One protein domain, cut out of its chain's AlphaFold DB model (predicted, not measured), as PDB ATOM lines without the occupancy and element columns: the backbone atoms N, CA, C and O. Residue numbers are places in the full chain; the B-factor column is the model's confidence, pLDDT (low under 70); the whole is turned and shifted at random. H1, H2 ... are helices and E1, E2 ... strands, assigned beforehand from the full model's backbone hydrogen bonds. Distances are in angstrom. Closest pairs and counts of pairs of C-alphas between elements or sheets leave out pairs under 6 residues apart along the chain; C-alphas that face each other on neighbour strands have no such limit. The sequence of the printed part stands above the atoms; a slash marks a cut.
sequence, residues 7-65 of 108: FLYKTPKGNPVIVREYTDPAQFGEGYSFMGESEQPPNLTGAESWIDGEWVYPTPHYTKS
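Overview. This is residues 7 to 65 of the 108 residues of an uncharacterized protein of Methylococcaceae bacterium (UniProt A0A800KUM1). A small, strongly twisted sheet of three strands, E2, E1 and E3, has a two-strand hairpin, E4 and E5, loosely over one face, with E4 nearer to the sheet, while a tail after E5 leads away to the short helix H2. The short helix H1 grazes the sheet. The printed part has 59 residues, with two named helices and five named strands in the order E1, E2, H1, E3, E4, E5, H2; under half of the residues, 28, are in named elements, and the class is mixed, helices and strands. The larger sheet has the order E2, E1, E3, and both sheets are antiparallel. The outline is elongated, 39 by 25 by 18 A, and only just loose, close to compact, with a radius of gyration of the C-alphas of 12.5 A.

Arrangement. The inner strand E1, residues 7 to 10, is antiparallel to the edge strand E2, residues 16 to 19, at 150 degrees between directions; N 17 and O 9 are within hydrogen-bond range at 2.7 A. E1 and E2 form a hairpin. The other edge strand, E3, residues 33 to 38, is antiparallel to E1 at 146 degrees, with N 35 and O 8 at 2.8 A. This sheet is only just strongly twisted, its C-alphas lying up to 4.0 A off the best plane. H1, residues 25 to 28, is on the sheet but only grazes it; its closest C-alphas to E3 are those of Pro 25 and Ser 33, 5.6 A. E2, H1 and E3 make a split strand-helix-strand unit, two strands running the same way with E1 between them, and its crossover is right-handed. E4, residues 49 to 51, and E5, residues 54 to 56, form an antiparallel hairpin at 138 degrees, with N 56 and O 49 at 2.8 A. The closest C-alphas of E2 and E4 are those of Pro 16 and Ser 49, 6.8 A. H2, residues 62 to 65, is not on the three-strand sheet and is apart from H1 and E4. H1 and H2 are too short for an O i to N i+4 pair, and in each the one O i to N i+3 pair is within range.

Along the chain. E1 begins at C-alpha 7, (136.880, 121.070, 112.491), and is 10.5 A long; E2 is 10.3 A. E3, the longest strand, runs 15.5 A from C-alpha 33 at (146.683, 120.735, 107.575). H2 ends at C-alpha 65, (125.168, 120.143, 83.001).

Size, cuts and confidence. The two C-alphas farthest apart, those of Gln 27 and Ser 65, are 39.3 A from each other. The printed part has no cut and no long link. Its mean pLDDT is 78.3, and residues 41 to 47 and 58 to 60 are under 70.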
ATOM      1  N   PHE A   7     135.488 120.724 112.750       88.12
ATOM      2  CA  PHE A   7     136.880 121.070 112.491       88.12
ATOM      3  C   PHE A   7     137.289 120.522 111.134       88.12
ATOM      4  O   PHE A   7     137.034 119.354 110.819       88.12
ATOM      5  N   LEU A   8     137.908 121.382 110.336       87.19
ATOM      6  CA  LEU A   8     138.178 121.140 108.934       87.19
ATOM      7  C   LEU A   8     139.669 120.960 108.674       87.19
ATOM      8  O   LEU A   8     140.494 121.739 109.149       87.19
ATOM      9  N   TYR A   9     140.003 119.954 107.876       88.19
ATOM     10  CA  TYR A   9     141.376 119.577 107.566       88.19
ATOM     11  C   TYR A   9     141.530 119.335 106.072       88.19
ATOM     12  O   TYR A   9     140.642 118.781 105.431       88.19
ATOM     13  N   LYS A  10     142.684 119.682 105.517       86.00
ATOM     14  CA  LYS A  10     143.077 119.319 104.158       86.00
ATOM     15  C   LYS A  10     143.909 118.050 104.212       86.00
ATOM     16  O   LYS A  10     144.907 118.016 104.925       86.00
ATOM     17  N   THR A  11     143.527 117.031 103.452       84.69
ATOM     18  CA  THR A  11     144.346 115.823 103.256       84.69
ATOM     19  C   THR A  11     145.577 116.111 102.384       84.69
ATOM     20  O   THR A  11     145.563 117.082 101.620       84.69
ATOM     21  N   PRO A  12     146.584 115.217 102.352       82.81
ATOM     22  CA  PRO A  12     147.725 115.336 101.434       82.81
ATOM     23  C   PRO A  12     147.331 115.415  99.951       82.81
ATOM     24  O   PRO A  12     148.052 115.979  99.135       82.81
ATOM     25  N   LYS A  13     146.164 114.860  99.592       80.88
ATOM     26  CA  LYS A  13     145.599 114.892  98.232       80.88
ATOM     27  C   LYS A  13     144.768 116.149  97.946       80.88
ATOM     28  O   LYS A  13     144.221 116.276  96.858       80.88
ATOM     29  N   GLY A  14     144.643 117.057  98.913       76.44
ATOM     30  CA  GLY A  14     143.910 118.313  98.779       76.44
ATOM     31  C   GLY A  14     142.411 118.243  99.072       76.44
ATOM     32  O   GLY A  14     141.769 119.286  99.069       76.44
ATOM     33  N   ASN A  15     141.862 117.062  99.370       79.19
ATOM     34  CA  ASN A  15     140.447 116.905  99.727       79.19
ATOM     35  C   ASN A  15     140.183 117.383 101.165       79.19
ATOM     36  O   ASN A  15     141.046 117.138 102.020       79.19
ATOM     37  N   PRO A  16     139.020 117.988 101.459       80.62
ATOM     38  CA  PRO A  16     138.631 118.336 102.820       80.62
ATOM     39  C   PRO A  16     138.210 117.096 103.630       80.62
ATOM     40  O   PRO A  16     137.568 116.181 103.116       80.62
ATOM     41  N   VAL A  17     138.548 117.088 104.917       83.69
ATOM     42  CA  VAL A  17     138.127 116.123 105.943       83.69
ATOM     43  C   VAL A  17     137.535 116.890 107.114       83.69
ATOM     44  O   VAL A  17     138.003 117.975 107.454       83.69
ATOM     45  N   ILE A  18     136.501 116.317 107.726       85.50
ATOM     46  CA  ILE A  18     135.738 116.956 108.795       85.50
ATOM     47  C   ILE A  18     135.644 116.024 109.979       85.50
ATOM     48  O   ILE A  18     135.227 114.875 109.841       85.50
ATOM     49  N   VAL A  19     135.959 116.557 111.149       86.56
ATOM     50  CA  VAL A  19     135.766 115.869 112.421       86.56
ATOM     51  C   VAL A  19     134.976 116.755 113.379       86.56
ATOM     52  O   VAL A  19     134.910 117.974 113.227       86.56
ATOM     53  N   ARG A  20     134.312 116.125 114.346       85.50
ATOM     54  CA  ARG A  20     133.470 116.808 115.346       85.50
ATOM     55  C   ARG A  20     134.248 117.232 116.589       85.50
ATOM     56  O   ARG A  20     133.728 117.959 117.427       85.50
ATOM     57  N   GLU A  21     135.481 116.763 116.701       86.12
ATOM     58  CA  GLU A  21     136.384 117.037 117.806       86.12
ATOM     59  C   GLU A  21     137.702 117.526 117.228       86.12
ATOM     60  O   GLU A  21     138.185 116.987 116.228       86.12
ATOM     61  N   TYR A  22     138.272 118.559 117.844       87.00
ATOM     62  CA  TYR A  22     139.565 119.064 117.420       87.00
ATOM     63  C   TYR A  22     140.604 117.955 117.569       87.00
ATOM     64  O   TYR A  22     140.795 117.401 118.649       87.00
ATOM     65  N   THR A  23     141.280 117.657 116.471       88.31
ATOM     66  CA  THR A  23     142.370 116.689 116.405       88.31
ATOM     67  C   THR A  23     143.594 117.399 115.837       88.31
ATOM     68  O   THR A  23     143.487 118.131 114.853       88.31
ATOM     69  N   ASP A  24     144.760 117.232 116.450       87.50
ATOM     70  CA  ASP A  24     145.997 117.794 115.898       87.50
ATOM     71  C   ASP A  24     146.245 117.198 114.494       87.50
ATOM     72  O   ASP A  24     146.205 115.971 114.362       87.50
ATOM     73  N   PRO A  25     146.497 118.011 113.442       86.88
ATOM     74  CA  PRO A  25     146.824 117.518 112.105       86.88
ATOM     75  C   PRO A  25     147.865 116.391 112.080       86.88
ATOM     76  O   PRO A  25     147.721 115.456 111.295       86.88
ATOM     77  N   ALA A  26     148.863 116.425 112.971       86.06
ATOM     78  CA  ALA A  26     149.903 115.401 113.061       86.06
ATOM     79  C   ALA A  26     149.356 114.003 113.414       86.06
ATOM     80  O   ALA A  26     149.967 112.996 113.062       86.06
ATOM     81  N   GLN A  27     148.194 113.923 114.071       87.94
ATOM     82  CA  GLN A  27     147.552 112.656 114.438       87.94
ATOM     83  C   GLN A  27     146.856 111.972 113.252       87.94
ATOM     84  O   GLN A  27     146.644 110.761 113.289       87.94
ATOM     85  N   PHE A  28     146.529 112.708 112.185       84.12
ATOM     86  CA  PHE A  28     145.982 112.128 110.952       84.12
ATOM     87  C   PHE A  28     147.066 111.557 110.024       84.12
ATOM     88  O   PHE A  28     146.754 110.802 109.099       84.12
ATOM     89  N   GLY A  29     148.330 111.909 110.269       86.25
ATOM     90  CA  GLY A  29     149.485 111.552 109.451       86.25
ATOM     91  C   GLY A  29     150.110 112.756 108.745       86.25
ATOM     92  O   GLY A  29     149.641 113.890 108.843       86.25
ATOM     93  N   GLU A  30     151.199 112.513 108.019       86.81
ATOM     94  CA  GLU A  30     151.908 113.570 107.294       86.81
ATOM     95  C   GLU A  30     151.045 114.190 106.187       86.81
ATOM     96  O   GLU A  30     150.299 113.500 105.493       86.81
ATOM     97  N   GLY A  31     151.176 115.508 106.008       84.56
ATOM     98  CA  GLY A  31     150.517 116.270 104.943       84.56
ATOM     99  C   GLY A  31     149.062 116.665 105.222       84.56
ATOM    100  O   GLY A  31     148.417 117.236 104.342       84.56
ATOM    101  N   TYR A  32     148.550 116.404 106.428       89.38
ATOM    102  CA  TYR A  32     147.307 117.009 106.896       89.38
ATOM    103  C   TYR A  32     147.546 118.441 107.379       89.38
ATOM    104  O   TYR A  32     148.544 118.726 108.038       89.38
ATOM    105  N   SER A  33     146.625 119.353 107.077       87.75
ATOM    106  CA  SER A  33     146.683 120.735 107.575       87.75
ATOM    107  C   SER A  33     145.317 121.214 108.048       87.75
ATOM    108  O   SER A  33     144.309 120.958 107.394       87.75
ATOM    109  N   PHE A  34     145.278 121.886 109.199       88.44
ATOM    110  CA  PHE A  34     144.054 122.486 109.726       88.44
ATOM    111  C   PHE A  34     143.635 123.677 108.855       88.44
ATOM    112  O   PHE A  34     144.468 124.508 108.502       88.44
ATOM    113  N   MET A  35     142.351 123.745 108.507       85.19
ATOM    114  CA  MET A  35     141.793 124.768 107.617       85.19
ATOM    115  C   MET A  35     140.839 125.737 108.325       85.19
ATOM    116  O   MET A  35     140.653 126.853 107.845       85.19
ATOM    117  N   GLY A  36     140.216 125.333 109.435       85.50
ATOM    118  CA  GLY A  36     139.284 126.183 110.177       85.50
ATOM    119  C   GLY A  36     138.197 125.410 110.916       85.50
ATOM    120  O   GLY A  36     138.200 124.177 110.958       85.50
ATOM    121  N   GLU A  37     137.258 126.152 111.498       86.75
ATOM    122  CA  GLU A  37     136.068 125.615 112.155       86.75
ATOM    123  C   GLU A  37     134.781 126.152 111.509       86.75
ATOM    124  O   GLU A  37     134.746 127.275 111.012       86.75
ATOM    125  N   SER A  38     133.729 125.337 111.511       79.88
ATOM    126  CA  SER A  38     132.388 125.680 111.022       79.88
ATOM    127  C   SER A  38     131.347 125.303 112.073       79.88
ATOM    128  O   SER A  38     131.436 124.238 112.681       79.88
ATOM    129  N   GLU A  39     130.334 126.144 112.276       80.69
ATOM    130  CA  GLU A  39     129.193 125.834 113.156       80.69
ATOM    131  C   GLU A  39     128.115 124.993 112.459       80.69
ATOM    132  O   GLU A  39     127.255 124.397 113.106       80.69
ATOM    133  N   GLN A  40     128.147 124.936 111.125       71.31
ATOM    134  CA  GLN A  40     127.189 124.176 110.328       71.31
ATOM    135  C   GLN A  40     127.847 122.936 109.715       71.31
ATOM    136  O   GLN A  40     128.991 123.029 109.247       71.31
ATOM    137  N   PRO A  41     127.139 121.787 109.671       66.38
ATOM    138  CA  PRO A  41     127.592 120.639 108.904       66.38
ATOM    139  C   PRO A  41     127.578 121.019 107.423       66.38
ATOM    140  O   PRO A  41     126.526 121.378 106.891       66.38
ATOM    141  N   PRO A  42     128.711 120.932 106.726       65.62
ATOM    142  CA  PRO A  42     128.724 121.214 105.307       65.62
ATOM    143  C   PRO A  42     128.113 120.080 104.506       65.62
ATOM    144  O   PRO A  42     128.257 118.897 104.820       65.62
ATOM    145  N   ASN A  43     127.459 120.465 103.419       62.09
ATOM    146  CA  ASN A  43     126.966 119.534 102.425       62.09
ATOM    147  C   ASN A  43     128.141 119.035 101.567       62.09
ATOM    148  O   ASN A  43     128.475 119.660 100.567       62.09
ATOM    149  N   LEU A  44     128.806 117.961 101.999       61.09
ATOM    150  CA  LEU A  44     129.905 117.343 101.258       61.09
ATOM    151  C   LEU A  44     129.360 116.393 100.184       61.09
ATOM    152  O   LEU A  44     129.066 115.229 100.452       61.09
ATOM    153  N   THR A  45     129.241 116.881  98.957       59.34
ATOM    154  CA  THR A  45     128.948 116.081  97.761       59.34
ATOM    155  C   THR A  45     130.213 115.580  97.055       59.34
ATOM    156  O   THR A  45     130.117 114.816  96.090       59.34
ATOM    157  N   GLY A  46     131.398 115.928  97.574       57.22
ATOM    158  CA  GLY A  46     132.674 115.280  97.261       57.22
ATOM    159  C   GLY A  46     133.633 116.105  96.406       57.22
ATOM    160  O   GLY A  46     134.597 115.550  95.884       57.22
ATOM    161  N   ALA A  47     133.384 117.403  96.238       63.62
ATOM    162  CA  ALA A  47     134.266 118.280  95.463       63.62
ATOM    163  C   ALA A  47     134.322 119.727  95.996       63.62
ATOM    164  O   ALA A  47     134.883 120.614  95.353       63.62
ATOM    165  N   GLU A  48     133.748 119.968  97.170       71.00
ATOM    166  CA  GLU A  48     133.778 121.248  97.863       71.00
ATOM    167  C   GLU A  48     135.199 121.622  98.295       71.00
ATOM    168  O   GLU A  48     136.007 120.768  98.660       71.00
ATOM    169  N   SER A  49     135.499 122.916  98.285       70.88
ATOM    170  CA  SER A  49     136.735 123.482  98.824       70.88
ATOM    171  C   SER A  49     136.399 124.469  99.935       70.88
ATOM    172  O   SER A  49     135.417 125.193  99.834       70.88
ATOM    173  N   TRP A  50     137.211 124.514 100.987       71.50
ATOM    174  CA  TRP A  50     137.128 125.554 102.011       71.50
ATOM    175  C   TRP A  50     138.190 126.610 101.724       71.50
ATOM    176  O   TRP A  50     139.383 126.294 101.721       71.50
ATOM    177  N   ILE A  51     137.759 127.832 101.420       70.88
ATOM    178  CA  ILE A  51     138.627 128.952 101.042       70.88
ATOM    179  C   ILE A  51     138.233 130.141 101.918       70.88
ATOM    180  O   ILE A  51     137.066 130.509 101.953       70.88
ATOM    181  N   ASP A  52     139.193 130.691 102.665       74.31
ATOM    182  CA  ASP A  52     139.034 131.897 103.496       74.31
ATOM    183  C   ASP A  52     137.835 131.897 104.468       74.31
ATOM    184  O   ASP A  52     137.270 132.941 104.781       74.31
ATOM    185  N   GLY A  53     137.461 130.725 104.995       72.06
ATOM    186  CA  GLY A  53     136.355 130.598 105.952       72.06
ATOM    187  C   GLY A  53     134.988 130.321 105.318       72.06
ATOM    188  O   GLY A  53     133.996 130.243 106.041       72.06
ATOM    189  N   GLU A  54     134.925 130.144 103.995       72.50
ATOM    190  CA  GLU A  54     133.692 129.842 103.269       72.50
ATOM    191  C   GLU A  54     133.777 128.531 102.472       72.50
ATOM    192  O   GLU A  54     134.833 128.117 101.977       72.50
ATOM    193  N   TRP A  55     132.623 127.874 102.319       73.12
ATOM    194  CA  TRP A  55     132.465 126.724 101.433       73.12
ATOM    195  C   TRP A  55     132.310 127.173  99.987       73.12
ATOM    196  O   TRP A  55     131.306 127.772  99.605       73.12
ATOM    197  N   VAL A  56     133.273 126.792  99.159       74.00
ATOM    198  CA  VAL A  56     133.218 126.943  97.711       74.00
ATOM    199  C   VAL A  56     132.776 125.624  97.096       74.00
ATOM    200  O   VAL A  56     133.499 124.624  97.096       74.00
ATOM    201  N   TYR A  57     131.562 125.630  96.557       72.81
ATOM    202  CA  TYR A  57     131.014 124.509  95.809       72.81
ATOM    203  C   TYR A  57     131.495 124.586  94.362       72.81
ATOM    204  O   TYR A  57     131.337 125.629  93.720       72.81
ATOM    205  N   PRO A  58     132.046 123.505  93.797       67.81
ATOM    206  CA  PRO A  58     132.383 123.500  92.390       67.81
ATOM    207  C   PRO A  58     131.087 123.619  91.596       67.81
ATOM    208  O   PRO A  58     130.146 122.840  91.769       67.81
ATOM    209  N   THR A  59     131.041 124.579  90.677       63.19
ATOM    210  CA  THR A  59     130.007 124.585  89.646       63.19
ATOM    211  C   THR A  59     130.039 123.229  88.940       63.19
ATOM    212  O   THR A  59     131.136 122.796  88.562       63.19
ATOM    213  N   PRO A  60     128.894 122.541  88.746       65.69
ATOM    214  CA  PRO A  60     128.878 121.289  88.008       65.69
ATOM    215  C   PRO A  60     129.614 121.499  86.689       65.69
ATOM    216  O   PRO A  60     129.281 122.420  85.940       65.69
ATOM    217  N   HIS A  61     130.640 120.684  86.437       73.69
ATOM    218  CA  HIS A  61     131.437 120.802  85.221       73.69
ATOM    219  C   HIS A  61     130.490 120.873  84.018       73.69
ATOM    220  O   HIS A  61     129.550 120.077  83.934       73.69
ATOM    221  N   TYR A  62     130.698 121.833  83.112       73.00
ATOM    222  CA  TYR A  62     129.737 122.163  82.050       73.00
ATOM    223  C   TYR A  62     129.293 120.931  81.239       73.00
ATOM    224  O   TYR A  62     128.162 120.879  80.761       73.00
ATOM    225  N   THR A  63     130.149 119.909  81.126       71.44
ATOM    226  CA  THR A  63     129.826 118.625  80.486       71.44
ATOM    227  C   THR A  63     128.688 117.879  81.184       71.44
ATOM    228  O   THR A  63     127.802 117.359  80.511       71.44
ATOM    229  N   LYS A  64     128.660 117.864  82.521       80.12
ATOM    230  CA  LYS A  64     127.616 117.218  83.327       80.12
ATOM    231  C   LYS A  64     126.297 117.972  83.217       80.12
ATOM    232  O   LYS A  64     125.251 117.342  83.098       80.12
ATOM    233  N   SER A  65     126.350 119.303  83.213       84.31
ATOM    234  CA  SER A  65     125.168 120.143  83.001       84.31
ATOM    235  C   SER A  65     124.584 119.916  81.607       84.31
ATOM    236  O   SER A  65     123.413 119.577  81.491       84.31
TER     237      SER A  65